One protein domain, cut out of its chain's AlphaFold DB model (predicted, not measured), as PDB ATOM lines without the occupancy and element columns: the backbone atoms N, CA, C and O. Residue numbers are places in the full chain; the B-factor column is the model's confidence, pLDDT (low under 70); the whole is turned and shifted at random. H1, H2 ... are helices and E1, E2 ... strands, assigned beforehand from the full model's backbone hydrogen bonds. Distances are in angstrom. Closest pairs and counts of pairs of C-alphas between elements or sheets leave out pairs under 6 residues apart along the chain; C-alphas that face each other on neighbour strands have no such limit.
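Overview. This is residues 541 to 657 of the 818 residues of the protein "Hypothetical protein" of Alexandrium monilatum (UniProt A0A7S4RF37). Look for a small three-stranded sheet with the helix H3 over one face; H1, H2 and H4 gather round H3, while H2 and H5 mark opposite ends of the body. The 117 printed residues hold five named helices and three named strands, in the order E1 E2 H1 H2 H3 H4 E3 H5. The sheet, E1 - E2 - E3, is antiparallel throughout, and the class is mixed, helices and strands. The whole is compact, with a radius of gyration of the C-alphas of 13.0 A and spans of 37 by 31 by 25 A.

Along the chain. Find C-alpha 546 at (-17.551, -18.736, 27.655), where E1, residues 546 to 550, begins. E2 follows at 554 to 559, 15.5 A long, then H1 at 574 to 578. H2 spans 581 to 593, 18.8 A; H3 spans 601 to 609, 12.0 A; H4 spans 616 to 619. E3, 637 to 642, measures 16.6 A, and H5, 645 to 657, runs 18.3 A to C-alpha 657 at (-15.291, -41.667, 39.202).

Arrangement. Start at H3, the hub. It touches H1 (Ala 577 and Leu 606, closest C-alphas 5.8 A apart) and H4 (Leu 606 and Ser 618, 5.4 A). H2 touches H3 with residues 584 to 588 alone, the C-alphas of Arg 584 and Leu 607 being closest at 6.1 A; this helical hairpin has a shallow tilt of 18 degrees, opposite ways. H3 is on the sheet at a height of 9.8 A. In the hairpin E1 and E2, N 548 and O 556 are 2.9 A apart; between E2 and E3, N 639 and O 557 are 2.8 A apart, both within hydrogen-bond range. H5 only grazes the sheet. In H2, H3 and H5 every O i to N i+4 pair is within range; H1 has 0 of 1, but 2 of 2 O i to N i+3 pairs, and H4 is too short for an i+4 pair.

Size, cuts and confidence. The C-alphas farthest apart, of Leu 582 and Ala 657, are 40.3 A apart. The printed part has no cut; the links E2 to H1 and H4 to E3 are long. Confidence is under 70 at residues 595 to 596 and 657.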
ATOM      1  N   VAL A 541      -5.634  -8.411  26.699       74.69
ATOM      2  CA  VAL A 541      -4.418  -9.211  26.978       74.69
ATOM      3  C   VAL A 541      -4.678 -10.730  27.084       74.69
ATOM      4  O   VAL A 541      -3.747 -11.530  27.026       74.69
ATOM      5  N   ARG A 542      -5.940 -11.150  27.243       85.38
ATOM      6  CA  ARG A 542      -6.391 -12.547  27.172       85.38
ATOM      7  C   ARG A 542      -7.813 -12.635  26.619       85.38
ATOM      8  O   ARG A 542      -8.569 -11.667  26.687       85.38
ATOM      9  N   GLU A 543      -8.207 -13.820  26.166       89.44
ATOM     10  CA  GLU A 543      -9.595 -14.116  25.802       89.44
ATOM     11  C   GLU A 543     -10.509 -14.291  27.031       89.44
ATOM     12  O   GLU A 543     -10.068 -14.686  28.114       89.44
ATOM     13  N   GLU A 544     -11.811 -14.061  26.843       93.06
ATOM     14  CA  GLU A 544     -12.831 -14.254  27.879       93.06
ATOM     15  C   GLU A 544     -13.340 -15.711  27.908       93.06
ATOM     16  O   GLU A 544     -13.598 -16.271  26.833       93.06
ATOM     17  N   PRO A 545     -13.537 -16.322  29.097       95.44
ATOM     18  CA  PRO A 545     -14.235 -17.597  29.236       95.44
ATOM     19  C   PRO A 545     -15.668 -17.526  28.703       95.44
ATOM     20  O   PRO A 545     -16.279 -16.459  28.661       95.44
ATOM     21  N   ARG A 546     -16.212 -18.667  28.271       93.81
ATOM     22  CA  ARG A 546     -17.551 -18.736  27.655       93.81
ATOM     23  C   ARG A 546     -18.269 -20.010  28.057       93.81
ATOM     24  O   ARG A 546     -17.638 -21.060  28.126       93.81
ATOM     25  N   VAL A 547     -19.577 -19.937  28.270       95.19
ATOM     26  CA  VAL A 547     -20.416 -21.131  28.433       95.19
ATOM     27  C   VAL A 547     -20.620 -21.788  27.063       95.19
ATOM     28  O   VAL A 547     -20.839 -21.090  26.075       95.19
ATOM     29  N   VAL A 548     -20.506 -23.117  26.994       90.56
ATOM     30  CA  VAL A 548     -20.737 -23.915  25.767       90.56
ATOM     31  C   VAL A 548     -21.803 -25.006  25.941       90.56
ATOM     32  O   VAL A 548     -22.354 -25.475  24.954       90.56
ATOM     33  N   TYR A 549     -22.132 -25.355  27.187       93.56
ATOM     34  CA  TYR A 549     -23.287 -26.166  27.580       93.56
ATOM     35  C   TYR A 549     -23.830 -25.605  28.891       93.56
ATOM     36  O   TYR A 549     -23.037 -25.232  29.759       93.56
ATOM     37  N   GLU A 550     -25.149 -25.608  29.064       95.00
ATOM     38  CA  GLU A 550     -25.806 -25.203  30.303       95.00
ATOM     39  C   GLU A 550     -27.109 -25.986  30.522       95.00
ATOM     40  O   GLU A 550     -27.873 -26.200  29.582       95.00
ATOM     41  N   ASP A 551     -27.363 -26.398  31.765       95.06
ATOM     42  CA  ASP A 551     -28.664 -26.871  32.242       95.06
ATOM     43  C   ASP A 551     -29.007 -26.232  33.606       95.06
ATOM     44  O   ASP A 551     -28.385 -25.249  34.018       95.06
ATOM     45  N   ASP A 552     -30.033 -26.739  34.292       95.00
ATOM     46  CA  ASP A 552     -30.503 -26.201  35.577       95.00
ATOM     47  C   ASP A 552     -29.433 -26.296  36.684       95.00
ATOM     48  O   ASP A 552     -29.317 -25.399  37.517       95.00
ATOM     49  N   ASP A 553     -28.640 -27.374  36.691       97.06
ATOM     50  CA  ASP A 553     -27.677 -27.708  37.745       97.06
ATOM     51  C   ASP A 553     -26.209 -27.510  37.315       97.06
ATOM     52  O   ASP A 553     -25.345 -27.284  38.167       97.06
ATOM     53  N   LEU A 554     -25.895 -27.617  36.018       97.31
ATOM     54  CA  LEU A 554     -24.528 -27.702  35.485       97.31
ATOM     55  C   LEU A 554     -24.249 -26.721  34.341       97.31
ATOM     56  O   LEU A 554     -25.137 -26.340  33.583       97.31
ATOM     57  N   ALA A 555     -22.968 -26.407  34.147       97.25
ATOM     58  CA  ALA A 555     -22.467 -25.752  32.943       97.25
ATOM     59  C   ALA A 555     -21.107 -26.327  32.507       97.25
ATOM     60  O   ALA A 555     -20.302 -26.758  33.336       97.25
ATOM     61  N   ILE A 556     -20.816 -26.276  31.206       96.44
ATOM     62  CA  ILE A 556     -19.449 -26.396  30.686       96.44
ATOM     63  C   ILE A 556     -18.968 -25.008  30.284       96.44
ATOM     64  O   ILE A 556     -19.556 -24.368  29.413       96.44
ATOM     65  N   VAL A 557     -17.862 -24.574  30.883       96.75
ATOM     66  CA  VAL A 557     -17.170 -23.337  30.507       96.75
ATOM     67  C   VAL A 557     -15.939 -23.693  29.675       96.75
ATOM     68  O   VAL A 557     -15.139 -24.539  30.062       96.75
ATOM     69  N   LEU A 558     -15.752 -23.052  28.528       95.75
ATOM     70  CA  LEU A 558     -14.491 -23.070  27.796       95.75
ATOM     71  C   LEU A 558     -13.518 -22.110  28.492       95.75
ATOM     72  O   LEU A 558     -13.737 -20.899  28.491       95.75
ATOM     73  N   LYS A 559     -12.455 -22.649  29.106       96.19
ATOM     74  CA  LYS A 559     -11.387 -21.863  29.739       96.19
ATOM     75  C   LYS A 559     -10.296 -21.526  28.710       96.19
ATOM     76  O   LYS A 559      -9.702 -22.461  28.166       96.19
ATOM     77  N   PRO A 560      -9.957 -20.247  28.483       93.88
ATOM     78  CA  PRO A 560      -8.765 -19.861  27.727       93.88
ATOM     79  C   PRO A 560      -7.472 -20.081  28.532       93.88
ATOM     80  O   PRO A 560      -7.500 -20.422  29.720       93.88
ATOM     81  N   ALA A 561      -6.313 -19.877  27.906       92.50
ATOM     82  CA  ALA A 561      -5.042 -19.803  28.632       92.50
ATOM     83  C   ALA A 561      -4.959 -18.537  29.512       92.50
ATOM     84  O   ALA A 561      -5.790 -17.636  29.402       92.50
ATOM     85  N   GLY A 562      -3.999 -18.480  30.440       92.00
ATOM     86  CA  GLY A 562      -3.820 -17.329  31.335       92.00
ATOM     87  C   GLY A 562      -4.904 -17.139  32.412       92.00
ATOM     88  O   GLY A 562      -4.806 -16.197  33.198       92.00
ATOM     89  N   TRP A 563      -5.908 -18.022  32.485       94.69
ATOM     90  CA  TRP A 563      -6.925 -18.072  33.547       94.69
ATOM     91  C   TRP A 563      -6.586 -19.131  34.599       94.69
ATOM     92  O   TRP A 563      -6.348 -20.297  34.263       94.69
ATOM     93  N   SER A 564      -6.588 -18.731  35.871       94.69
ATOM     94  CA  SER A 564      -6.198 -19.568  37.008       94.69
ATOM     95  C   SER A 564      -7.350 -20.440  37.518       94.69
ATOM     96  O   SER A 564      -8.476 -19.974  37.665       94.69
ATOM     97  N   CYS A 565      -7.043 -21.698  37.846       95.19
ATOM     98  CA  CYS A 565      -7.927 -22.639  38.549       95.19
ATOM     99  C   CYS A 565      -7.296 -23.096  39.878       95.19
ATOM    100  O   CYS A 565      -7.319 -24.282  40.218       95.19
ATOM    101  N   LEU A 566      -6.646 -22.172  40.593       91.19
ATOM    102  CA  LEU A 566      -6.222 -22.394  41.976       91.19
ATOM    103  C   LEU A 566      -7.444 -22.269  42.899       91.19
ATOM    104  O   LEU A 566      -8.166 -21.281  42.759       91.19
ATOM    105  N   PRO A 567      -7.681 -23.222  43.818       88.00
ATOM    106  CA  PRO A 567      -8.827 -23.169  44.716       88.00
ATOM    107  C   PRO A 567      -8.677 -22.049  45.749       88.00
ATOM    108  O   PRO A 567      -7.557 -21.694  46.123       88.00
ATOM    109  N   GLN A 568      -9.806 -21.539  46.240       86.44
ATOM    110  CA  GLN A 568      -9.870 -20.474  47.251       86.44
ATOM    111  C   GLN A 568      -9.040 -19.219  46.893       86.44
ATOM    112  O   GLN A 568      -8.197 -18.771  47.680       86.44
ATOM    113  N   PRO A 569      -9.237 -18.633  45.696       88.94
ATOM    114  CA  PRO A 569      -8.461 -17.483  45.251       88.94
ATOM    115  C   PRO A 569      -8.744 -16.233  46.096       88.94
ATOM    116  O   PRO A 569      -9.889 -15.824  46.292       88.94
ATOM    117  N   LYS A 570      -7.675 -15.577  46.558       85.88
ATOM    118  CA  LYS A 570      -7.762 -14.299  47.279       85.88
ATOM    119  C   LYS A 570      -8.265 -13.183  46.353       85.88
ATOM    120  O   LYS A 570      -7.900 -13.144  45.182       85.88
ATOM    121  N   GLY A 571      -9.046 -12.251  46.905       84.94
ATOM    122  CA  GLY A 571      -9.510 -11.049  46.197       84.94
ATOM    123  C   GLY A 571     -10.797 -11.203  45.377       84.94
ATOM    124  O   GLY A 571     -11.140 -10.281  44.646       84.94
ATOM    125  N   VAL A 572     -11.521 -12.324  45.486       90.94
ATOM    126  CA  VAL A 572     -12.817 -12.517  44.804       90.94
ATOM    127  C   VAL A 572     -13.976 -12.115  45.720       90.94
ATOM    128  O   VAL A 572     -14.538 -12.957  46.428       90.94
ATOM    129  N   ASP A 573     -14.310 -10.824  45.703       93.88
ATOM    130  CA  ASP A 573     -15.349 -10.202  46.535       93.88
ATOM    131  C   ASP A 573     -16.743 -10.838  46.313       93.88
ATOM    132  O   ASP A 573     -17.291 -10.740  45.212       93.88
ATOM    133  N   PRO A 574     -17.368 -11.455  47.341       93.62
ATOM    134  CA  PRO A 574     -18.724 -12.001  47.252       93.62
ATOM    135  C   PRO A 574     -19.799 -10.984  46.830       93.62
ATOM    136  O   PRO A 574     -20.820 -11.387  46.266       93.62
ATOM    137  N   ALA A 575     -19.596  -9.680  47.061       94.75
ATOM    138  CA  ALA A 575     -20.543  -8.644  46.649       94.75
ATOM    139  C   ALA A 575     -20.695  -8.543  45.121       94.75
ATOM    140  O   ALA A 575     -21.730  -8.070  44.643       94.75
ATOM    141  N   TRP A 576     -19.734  -9.059  44.340       96.00
ATOM    142  CA  TRP A 576     -19.802  -9.092  42.875       96.00
ATOM    143  C   TRP A 576     -21.028  -9.836  42.326       96.00
ATOM    144  O   TRP A 576     -21.548  -9.448  41.278       96.00
ATOM    145  N   ALA A 577     -21.575 -10.808  43.069       95.19
ATOM    146  CA  ALA A 577     -22.846 -11.466  42.747       95.19
ATOM    147  C   ALA A 577     -24.031 -10.487  42.619       95.19
ATOM    148  O   ALA A 577     -24.987 -10.753  41.896       95.19
ATOM    149  N   ARG A 578     -23.983  -9.349  43.325       95.44
ATOM    150  CA  ARG A 578     -25.058  -8.344  43.387       95.44
ATOM    151  C   ARG A 578     -24.822  -7.150  42.453       95.44
ATOM    152  O   ARG A 578     -25.611  -6.207  42.458       95.44
ATOM    153  N   LEU A 579     -23.759  -7.162  41.640       95.69
ATOM    154  CA  LEU A 579     -23.466  -6.063  40.719       95.69
ATOM    155  C   LEU A 579     -24.503  -5.963  39.593       95.69
ATOM    156  O   LEU A 579     -24.792  -6.939  38.885       95.69
ATOM    157  N   LYS A 580     -24.987  -4.733  39.369       95.50
ATOM    158  CA  LYS A 580     -25.781  -4.358  38.188       95.50
ATOM    159  C   LYS A 580     -24.996  -4.676  36.896       95.50
ATOM    160  O   LYS A 580     -23.765  -4.571  36.910       95.50
ATOM    161  N   PRO A 581     -25.663  -5.014  35.771       93.12
ATOM    162  CA  PRO A 581     -25.002  -5.548  34.571       93.12
ATOM    163  C   PRO A 581     -23.816  -4.726  34.040       93.12
ATOM    164  O   PRO A 581     -22.789  -5.298  33.682       93.12
ATOM    165  N   LEU A 582     -23.909  -3.391  34.052       93.38
ATOM    166  CA  LEU A 582     -22.829  -2.510  33.586       93.38
ATOM    167  C   LEU A 582     -21.570  -2.598  34.472       93.38
ATOM    168  O   LEU A 582     -20.462  -2.749  33.963       93.38
ATOM    169  N   ALA A 583     -21.737  -2.568  35.798       94.25
ATOM    170  CA  ALA A 583     -20.627  -2.669  36.749       94.25
ATOM    171  C   ALA A 583     -19.978  -4.064  36.719       94.25
ATOM    172  O   ALA A 583     -18.758  -4.190  36.753       94.25
ATOM    173  N   ARG A 584     -20.792  -5.111  36.549       94.25
ATOM    174  CA  ARG A 584     -20.336  -6.484  36.292       94.25
ATOM    175  C   ARG A 584     -19.493  -6.573  35.017       94.25
ATOM    176  O   ARG A 584     -18.415  -7.160  35.051       94.25
ATOM    177  N   ARG A 585     -19.929  -5.961  33.906       94.31
ATOM    178  CA  ARG A 585     -19.153  -5.948  32.653       94.31
ATOM    179  C   ARG A 585     -17.838  -5.175  32.797       94.31
ATOM    180  O   ARG A 585     -16.824  -5.645  32.286       94.31
ATOM    181  N   LYS A 586     -17.828  -4.061  33.542       94.00
ATOM    182  CA  LYS A 586     -16.596  -3.343  33.917       94.00
ATOM    183  C   LYS A 586     -15.633  -4.255  34.688       94.00
ATOM    184  O   LYS A 586     -14.475  -4.366  34.297       94.00
ATOM    185  N   GLN A 587     -16.123  -4.982  35.695       95.12
ATOM    186  CA  GLN A 587     -15.301  -5.901  36.489       95.12
ATOM    187  C   GLN A 587     -14.718  -7.054  35.655       95.12
ATOM    188  O   GLN A 587     -13.564  -7.428  35.847       95.12
ATOM    189  N   VAL A 588     -15.478  -7.584  34.686       93.94
ATOM    190  CA  VAL A 588     -14.958  -8.562  33.713       93.94
ATOM    191  C   VAL A 588     -13.858  -7.948  32.837       93.94
ATOM    192  O   VAL A 588     -12.826  -8.585  32.634       93.94
ATOM    193  N   GLY A 589     -14.029  -6.708  32.365       92.50
ATOM    194  CA  GLY A 589     -12.993  -5.987  31.615       92.50
ATOM    195  C   GLY A 589     -11.687  -5.817  32.402       92.50
ATOM    196  O   GLY A 589     -10.611  -6.058  31.861       92.50
ATOM    197  N   GLU A 590     -11.775  -5.495  33.693       92.00
ATOM    198  CA  GLU A 590     -10.612  -5.382  34.588       92.00
ATOM    199  C   GLU A 590      -9.874  -6.719  34.775       92.00
ATOM    200  O   GLU A 590      -8.645  -6.754  34.738       92.00
ATOM    201  N   LEU A 591     -10.595  -7.842  34.905       91.62
ATOM    202  CA  LEU A 591      -9.976  -9.177  34.962       91.62
ATOM    203  C   LEU A 591      -9.235  -9.528  33.660       91.62
ATOM    204  O   LEU A 591      -8.195 -10.188  33.696       91.62
ATOM    205  N   MET A 592      -9.749  -9.082  32.513       90.88
ATOM    206  CA  MET A 592      -9.151  -9.335  31.198       90.88
ATOM    207  C   MET A 592      -7.817  -8.591  31.033       90.88
ATOM    208  O   MET A 592      -6.820  -9.201  30.637       90.88
ATOM    209  N   THR A 593      -7.759  -7.309  31.403       89.19
ATOM    210  CA  THR A 593      -6.565  -6.455  31.246       89.19
ATOM    211  C   THR A 593      -5.523  -6.596  32.365       89.19
ATOM    212  O   THR A 593      -4.444  -6.018  32.263       89.19
ATOM    213  N   MET A 594      -5.789  -7.386  33.414       83.31
ATOM    214  CA  MET A 594      -4.919  -7.520  34.595       83.31
ATOM    215  C   MET A 594      -3.541  -8.146  34.286       83.31
ATOM    216  O   MET A 594      -3.346  -9.358  34.389       83.31
ATOM    217  N   ALA A 595      -2.556  -7.327  33.914       66.56
ATOM    218  CA  ALA A 595      -1.235  -7.792  33.476       66.56
ATOM    219  C   ALA A 595      -0.416  -8.510  34.574       66.56
ATOM    220  O   ALA A 595       0.324  -9.446  34.282       66.56
ATOM    221  N   SER A 596      -0.546  -8.088  35.836       61.78
ATOM    222  CA  SER A 596       0.372  -8.481  36.921       61.78
ATOM    223  C   SER A 596       0.107  -9.856  37.547       61.78
ATOM    224  O   SER A 596       0.929 -10.334  38.330       61.78
ATOM    225  N   SER A 597      -1.035 -10.491  37.270       72.94
ATOM    226  CA  SER A 597      -1.374 -11.817  37.800       72.94
ATOM    227  C   SER A 597      -2.424 -12.526  36.936       72.94
ATOM    228  O   SER A 597      -3.121 -11.912  36.129       72.94
ATOM    229  N   ALA A 598      -2.536 -13.847  37.082       87.94
ATOM    230  CA  ALA A 598      -3.565 -14.623  36.400       87.94
ATOM    231  C   ALA A 598      -4.921 -14.473  37.122       87.94
ATOM    232  O   ALA A 598      -5.008 -14.871  38.290       87.94
ATOM    233  N   PRO A 599      -5.983 -13.958  36.471       93.19
ATOM    234  CA  PRO A 599      -7.301 -13.860  37.079       93.19
ATOM    235  C   PRO A 599      -7.832 -15.255  37.443       93.19
ATOM    236  O   PRO A 599      -7.692 -16.200  36.655       93.19
ATOM    237  N   PRO A 600      -8.445 -15.418  38.628       94.94
ATOM    238  CA  PRO A 600      -9.108 -16.658  38.993       94.94
ATOM    239  C   PRO A 600     -10.379 -16.840  38.165       94.94
ATOM    240  O   PRO A 600     -11.217 -15.941  38.091       94.94
ATOM    241  N   LEU A 601     -10.562 -18.025  37.583       96.38
ATOM    242  CA  LEU A 601     -11.777 -18.366  36.844       96.38
ATOM    243  C   LEU A 601     -13.020 -18.233  37.736       96.38
ATOM    244  O   LEU A 601     -14.062 -17.785  37.271       96.38
ATOM    245  N   GLN A 602     -12.885 -18.520  39.033       96.56
ATOM    246  CA  GLN A 602     -13.935 -18.359  40.037       96.56
ATOM    247  C   GLN A 602     -14.471 -16.914  40.123       96.56
ATOM    248  O   GLN A 602     -15.657 -16.728  40.383       96.56
ATOM    249  N   ALA A 603     -13.655 -15.885  39.854       96.25
ATOM    250  CA  ALA A 603     -14.146 -14.504  39.771       96.25
ATOM    251  C   ALA A 603     -15.080 -14.293  38.577       96.25
ATOM    252  O   ALA A 603     -16.132 -13.672  38.719       96.25
ATOM    253  N   TRP A 604     -14.725 -14.846  37.415       96.88
ATOM    254  CA  TRP A 604     -15.593 -14.801  36.243       96.88
ATOM    255  C   TRP A 604     -16.870 -15.626  36.469       96.88
ATOM    256  O   TRP A 604     -17.949 -15.139  36.154       96.88
ATOM    257  N   LEU A 605     -16.789 -16.801  37.113       97.31
ATOM    258  CA  LEU A 605     -17.970 -17.600  37.489       97.31
ATOM    259  C   LEU A 605     -18.926 -16.825  38.413       97.31
ATOM    260  O   LEU A 605     -20.133 -16.836  38.177       97.31
ATOM    261  N   LEU A 606     -18.400 -16.104  39.411       97.06
ATOM    262  CA  LEU A 606     -19.202 -15.253  40.301       97.06
ATOM    263  C   LEU A 606     -19.903 -14.119  39.548       97.06
ATOM    264  O   LEU A 606     -21.075 -13.845  39.792       97.06
ATOM    265  N   LEU A 607     -19.182 -13.453  38.644       97.00
ATOM    266  CA  LEU A 607     -19.716 -12.355  37.839       97.00
ATOM    267  C   LEU A 607     -20.753 -12.855  36.825       97.00
ATOM    268  O   LEU A 607     -21.743 -12.168  36.593       97.00
ATOM    269  N   HIS A 608     -20.543 -14.033  36.236       96.62
ATOM    270  CA  HIS A 608     -21.425 -14.610  35.225       96.62
ATOM    271  C   HIS A 608     -22.708 -15.179  35.847       96.62
ATOM    272  O   HIS A 608     -23.802 -14.715  35.527       96.62
ATOM    273  N   PHE A 609     -22.573 -16.128  36.779       96.75
ATOM    274  CA  PHE A 609     -23.685 -16.897  37.344       96.75
ATOM    275  C   PHE A 609     -24.232 -16.333  38.664       96.75
ATOM    276  O   PHE A 609     -25.419 -16.479  38.941       96.75
ATOM    277  N   GLY A 610     -23.417 -15.649  39.477       95.12
ATOM    278  CA  GLY A 610     -23.753 -15.319  40.873       95.12
ATOM    279  C   GLY A 610     -25.013 -14.474  41.086       95.12
ATOM    280  O   GLY A 610     -25.580 -14.496  42.182       95.12
ATOM    281  N   ALA A 611     -25.463 -13.768  40.049       94.44
ATOM    282  CA  ALA A 611     -26.671 -12.949  40.064       94.44
ATOM    283  C   ALA A 611     -27.977 -13.722  39.794       94.44
ATOM    284  O   ALA A 611     -29.042 -13.204  40.118       94.44
ATOM    285  N   ASP A 612     -27.919 -14.926  39.217       95.00
ATOM    286  CA  ASP A 612     -29.085 -15.812  39.117       95.00
ATOM    287  C   ASP A 612     -29.355 -16.421  40.504       95.00
ATOM    288  O   ASP A 612     -28.473 -17.105  41.034       95.00
ATOM    289  N   PRO A 613     -30.533 -16.213  41.128       92.94
ATOM    290  CA  PRO A 613     -30.836 -16.773  42.445       92.94
ATOM    291  C   PRO A 613     -30.680 -18.299  42.510       92.94
ATOM    292  O   PRO A 613     -30.337 -18.801  43.578       92.94
ATOM    293  N   ASN A 614     -30.817 -19.027  41.399       94.62
ATOM    294  CA  ASN A 614     -30.664 -20.485  41.361       94.62
ATOM    295  C   ASN A 614     -29.193 -20.950  41.398       94.62
ATOM    296  O   ASN A 614     -28.909 -22.056  41.850       94.62
ATOM    297  N   CYS A 615     -28.239 -20.109  40.985       95.44
ATOM    298  CA  CYS A 615     -26.812 -20.448  40.916       95.44
ATOM    299  C   CYS A 615     -26.086 -20.339  42.277       95.44
ATOM    300  O   CYS A 615     -25.119 -19.583  42.427       95.44
ATOM    301  N   ASP A 616     -26.557 -21.060  43.298       96.12
ATOM    302  CA  ASP A 616     -26.038 -20.967  44.670       96.12
ATOM    303  C   ASP A 616     -24.561 -21.376  44.823       96.12
ATOM    304  O   ASP A 616     -23.812 -20.654  45.487       96.12
ATOM    305  N   ALA A 617     -24.098 -22.423  44.131       96.25
ATOM    306  CA  ALA A 617     -22.694 -22.849  44.148       96.25
ATOM    307  C   ALA A 617     -21.740 -21.757  43.645       96.25
ATOM    308  O   ALA A 617     -20.638 -21.624  44.156       96.25
ATOM    309  N   SER A 618     -22.149 -20.935  42.671       92.94
ATOM    310  CA  SER A 618     -21.294 -19.848  42.162       92.94
ATOM    311  C   SER A 618     -21.038 -18.746  43.208       92.94
ATOM    312  O   SER A 618     -19.970 -18.122  43.227       92.94
ATOM    313  N   ARG A 619     -21.999 -18.529  44.117       95.00
ATOM    314  CA  ARG A 619     -21.888 -17.589  45.243       95.00
ATOM    315  C   ARG A 619     -21.171 -18.194  46.441       95.00
ATOM    316  O   ARG A 619     -20.435 -17.473  47.117       95.00
ATOM    317  N   ASP A 620     -21.389 -19.478  46.699       94.75
ATOM    318  CA  ASP A 620     -20.714 -20.201  47.766       94.75
ATOM    319  C   ASP A 620     -19.194 -20.273  47.530       94.75
ATOM    320  O   ASP A 620     -18.689 -20.418  46.415       94.75
ATOM    321  N   GLN A 621     -18.451 -20.140  48.622       91.31
ATOM    322  CA  GLN A 621     -17.004 -20.245  48.625       91.31
ATOM    323  C   GLN A 621     -16.539 -21.686  48.895       91.31
ATOM    324  O   GLN A 621     -15.516 -22.093  48.345       91.31
ATOM    325  N   GLY A 622     -17.272 -22.492  49.675       92.62
ATOM    326  CA  GLY A 622     -16.886 -23.874  50.003       92.62
ATOM    327  C   GLY A 622     -16.821 -24.793  48.775       92.62
ATOM    328  O   GLY A 622     -15.942 -25.651  48.663       92.62
ATOM    329  N   SER A 623     -17.695 -24.549  47.804       93.19
ATOM    330  CA  SER A 623     -17.743 -25.207  46.499       93.19
ATOM    331  C   SER A 623     -16.760 -24.644  45.459       93.19
ATOM    332  O   SER A 623     -16.852 -24.981  44.280       93.19
ATOM    333  N   ASP A 624     -15.812 -23.793  45.867       94.88
ATOM    334  CA  ASP A 624     -14.867 -23.096  44.980       94.88
ATOM    335  C   ASP A 624     -15.579 -22.395  43.803       94.88
ATOM    336  O   ASP A 624     -15.142 -22.439  42.651       94.88
ATOM    337  N   ARG A 625     -16.731 -21.777  44.103       95.94
ATOM    338  CA  ARG A 625     -17.639 -21.129  43.144       95.94
ATOM    339  C   ARG A 625     -18.158 -22.065  42.041       95.94
ATOM    340  O   ARG A 625     -18.301 -21.660  40.888       95.94
ATOM    341  N   GLY A 626     -18.406 -23.328  42.396       95.88
ATOM    342  CA  GLY A 626     -18.889 -24.378  41.497       95.88
ATOM    343  C   GLY A 626     -17.802 -25.123  40.712       95.88
ATOM    344  O   GLY A 626     -18.132 -25.989  39.896       95.88
ATOM    345  N   LEU A 627     -16.512 -24.833  40.922       95.69
ATOM    346  CA  LEU A 627     -15.411 -25.384  40.124       95.69
ATOM    347  C   LEU A 627     -15.097 -26.852  40.493       95.69
ATOM    348  O   LEU A 627     -14.284 -27.147  41.369       95.69
ATOM    349  N   ALA A 628     -15.743 -27.805  39.814       92.00
ATOM    350  CA  ALA A 628     -15.677 -29.225  40.178       92.00
ATOM    351  C   ALA A 628     -14.333 -29.908  39.849       92.00
ATOM    352  O   ALA A 628     -13.959 -30.883  40.505       92.00
ATOM    353  N   HIS A 629     -13.595 -29.411  38.853       91.94
ATOM    354  CA  HIS A 629     -12.211 -29.805  38.572       91.94
ATOM    355  C   HIS A 629     -11.401 -28.615  38.039       91.94
ATOM    356  O   HIS A 629     -11.970 -27.607  37.638       91.94
ATOM    357  N   ARG A 630     -10.070 -28.748  37.984       93.50
ATOM    358  CA  ARG A 630      -9.147 -27.720  37.463       93.50
ATOM    359  C   ARG A 630      -8.522 -28.093  36.115       93.50
ATOM    360  O   ARG A 630      -8.567 -29.254  35.702       93.50
ATOM    361  N   LEU A 631      -7.924 -27.097  35.467       95.31
ATOM    362  CA  LEU A 631      -6.915 -27.215  34.407       95.31
ATOM    363  C   LEU A 631      -5.635 -26.488  34.869       95.31
ATOM    364  O   LEU A 631      -5.666 -25.746  35.857       95.31
ATOM    365  N   ASP A 632      -4.514 -26.691  34.179       95.12
ATOM    366  CA  ASP A 632      -3.318 -25.860  34.379       95.12
ATOM    367  C   ASP A 632      -3.537 -24.456  33.779       95.12
ATOM    368  O   ASP A 632      -4.366 -24.278  32.883       95.12
ATOM    369  N   LEU A 633      -2.790 -23.455  34.265       93.81
ATOM    370  CA  LEU A 633      -2.943 -22.039  33.894       93.81
ATOM    371  C   LEU A 633      -3.011 -21.830  32.371       93.81
ATOM    372  O   LEU A 633      -3.987 -21.288  31.849       93.81
ATOM    373  N   ASP A 634      -2.011 -22.353  31.667       93.50
ATOM    374  CA  ASP A 634      -1.843 -22.197  30.221       93.50
ATOM    375  C   ASP A 634      -2.425 -23.366  29.412       93.50
ATOM    376  O   ASP A 634      -2.209 -23.463  28.208       93.50
ATOM    377  N   THR A 635      -3.188 -24.259  30.047       95.75
ATOM    378  CA  THR A 635      -4.024 -25.240  29.341       95.75
ATOM    379  C   THR A 635      -5.404 -24.642  29.102       95.75
ATOM    380  O   THR A 635      -6.051 -24.186  30.047       95.75
ATOM    381  N   SER A 636      -5.869 -24.663  27.854       95.38
ATOM    382  CA  SER A 636      -7.229 -24.251  27.484       95.38
ATOM    383  C   SER A 636      -8.163 -25.455  27.305       95.38
ATOM    384  O   SER A 636      -7.697 -26.594  27.245       95.38
ATOM    385  N   GLY A 637      -9.478 -25.225  27.240       95.06
ATOM    386  CA  GLY A 637     -10.493 -26.257  26.971       95.06
ATOM    387  C   GLY A 637     -11.660 -26.297  27.977       95.06
ATOM    388  O   GLY A 637     -11.735 -25.442  28.863       95.06
ATOM    389  N   PRO A 638     -12.591 -27.264  27.855       94.94
ATOM    390  CA  PRO A 638     -13.848 -27.281  28.599       94.94
ATOM    391  C   PRO A 638     -13.684 -27.770  30.045       94.94
ATOM    392  O   PRO A 638     -13.103 -28.830  30.305       94.94
ATOM    393  N   ILE A 639     -14.255 -27.036  30.994       95.94
ATOM    394  CA  ILE A 639     -14.240 -27.312  32.434       95.94
ATOM    395  C   ILE A 639     -15.681 -27.492  32.939       95.94
ATOM    396  O   ILE A 639     -16.566 -26.733  32.545       95.94
ATOM    397  N   LEU A 640     -15.926 -28.521  33.759       95.81
ATOM    398  CA  LEU A 640     -17.257 -28.793  34.320       95.81
ATOM    399  C   LEU A 640     -17.487 -27.957  35.581       95.81
ATOM    400  O   LEU A 640     -16.705 -28.037  36.533       95.81
ATOM    401  N   ILE A 641     -18.575 -27.194  35.571       97.44
ATOM    402  CA  ILE A 641     -19.023 -26.302  36.638       97.44
ATOM    403  C   ILE A 641     -20.369 -26.803  37.171       97.44
ATOM    404  O   ILE A 641     -21.259 -27.149  36.394       97.44
ATOM    405  N   GLY A 642     -20.536 -26.810  38.492       97.69
ATOM    406  CA  GLY A 642     -21.858 -26.856  39.115       97.69
ATOM    407  C   GLY A 642     -22.413 -25.445  39.270       97.69
ATOM    408  O   GLY A 642     -21.778 -24.619  39.921       97.69
ATOM    409  N   LYS A 643     -23.578 -25.167  38.682       97.44
ATOM    410  CA  LYS A 643     -24.337 -23.933  38.934       97.44
ATOM    411  C   LYS A 643     -24.989 -23.989  40.312       97.44
ATOM    412  O   LYS A 643     -24.860 -23.044  41.090       97.44
ATOM    413  N   THR A 644     -25.631 -25.120  40.609       97.94
ATOM    414  CA  THR A 644     -26.226 -25.434  41.914       97.94
ATOM    415  C   THR A 644     -25.252 -26.243  42.779       97.94
ATOM    416  O   THR A 644     -24.390 -26.954  42.254       97.94
ATOM    417  N   LEU A 645     -25.381 -26.198  44.109       97.69
ATOM    418  CA  LEU A 645     -24.596 -27.039  45.030       97.69
ATOM    419  C   LEU A 645     -24.815 -28.536  44.742       97.69
ATOM    420  O   LEU A 645     -23.868 -29.324  44.732       97.69
ATOM    421  N   LYS A 646     -26.057 -28.903  44.402       96.88
ATOM    422  CA  LYS A 646     -26.472 -30.226  43.905       96.88
ATOM    423  C   LYS A 646     -25.707 -30.632  42.638       96.88
ATOM    424  O   LYS A 646     -25.155 -31.733  42.575       96.88
ATOM    425  N   GLY A 647     -25.605 -29.733  41.662       96.88
ATOM    426  CA  GLY A 647     -24.812 -29.910  40.450       96.88
ATOM    427  C   GLY A 647     -23.313 -30.007  40.727       96.88
ATOM    428  O   GLY A 647     -22.647 -30.878  40.178       96.88
ATOM    429  N   TYR A 648     -22.775 -29.185  41.629       97.31
ATOM    430  CA  TYR A 648     -21.366 -29.226  42.023       97.31
ATOM    431  C   TYR A 648     -20.984 -30.551  42.696       97.31
ATOM    432  O   TYR A 648     -19.960 -31.145  42.345       97.31
ATOM    433  N   GLU A 649     -21.815 -31.060  43.610       95.19
ATOM    434  CA  GLU A 649     -21.620 -32.394  44.178       95.19
ATOM    435  C   GLU A 649     -21.657 -33.479  43.101       95.19
ATOM    436  O   GLU A 649     -20.776 -34.339  43.064       95.19
ATOM    437  N   HIS A 650     -22.659 -33.450  42.217       91.75
ATOM    438  CA  HIS A 650     -22.813 -34.419  41.127       91.75
ATOM    439  C   HIS A 650     -21.624 -34.395  40.159       91.75
ATOM    440  O   HIS A 650     -21.099 -35.443  39.777       91.75
ATOM    441  N   ALA A 651     -21.138 -33.201  39.823       92.69
ATOM    442  CA  ALA A 651     -19.935 -32.998  39.036       92.69
ATOM    443  C   ALA A 651     -18.698 -33.564  39.752       92.69
ATOM    444  O   ALA A 651     -17.970 -34.357  39.158       92.69
ATOM    445  N   ARG A 652     -18.479 -33.245  41.038       90.81
ATOM    446  CA  ARG A 652     -17.357 -33.798  41.823       90.81
ATOM    447  C   ARG A 652     -17.391 -35.322  41.923       90.81
ATOM    448  O   ARG A 652     -16.350 -35.958  41.752       90.81
ATOM    449  N   LYS A 653     -18.565 -35.916  42.157       82.44
ATOM    450  CA  LYS A 653     -18.755 -37.375  42.223       82.44
ATOM    451  C   LYS A 653     -18.280 -38.045  40.922       82.44
ATOM    452  O   LYS A 653     -17.526 -39.013  40.970       82.44
ATOM    453  N   GLN A 654     -18.607 -37.471  39.761       83.56
ATOM    454  CA  GLN A 654     -18.143 -37.972  38.460       83.56
ATOM    455  C   GLN A 654     -16.671 -37.669  38.152       83.56
ATOM    456  O   GLN A 654     -15.975 -38.503  37.571       83.56
ATOM    457  N   VAL A 655     -16.178 -36.483  38.530       83.12
ATOM    458  CA  VAL A 655     -14.763 -36.092  38.407       83.12
ATOM    459  C   VAL A 655     -13.879 -37.163  39.050       83.12
ATOM    460  O   VAL A 655     -12.918 -37.609  38.423       83.12
ATOM    461  N   LEU A 656     -14.253 -37.630  40.244       74.56
ATOM    462  CA  LEU A 656     -13.558 -38.696  40.970       74.56
ATOM    463  C   LEU A 656     -13.791 -40.097  40.378       74.56
ATOM    464  O   LEU A 656     -12.850 -40.884  40.338       74.56
ATOM    465  N   ALA A 657     -14.994 -40.394  39.871       64.69
ATOM    466  CA  ALA A 657     -15.291 -41.667  39.202       64.69
ATOM    467  C   ALA A 657     -14.541 -41.861  37.865       64.69
ATOM    468  O   ALA A 657     -14.353 -42.993  37.430       64.69
TER     469      ALA A 657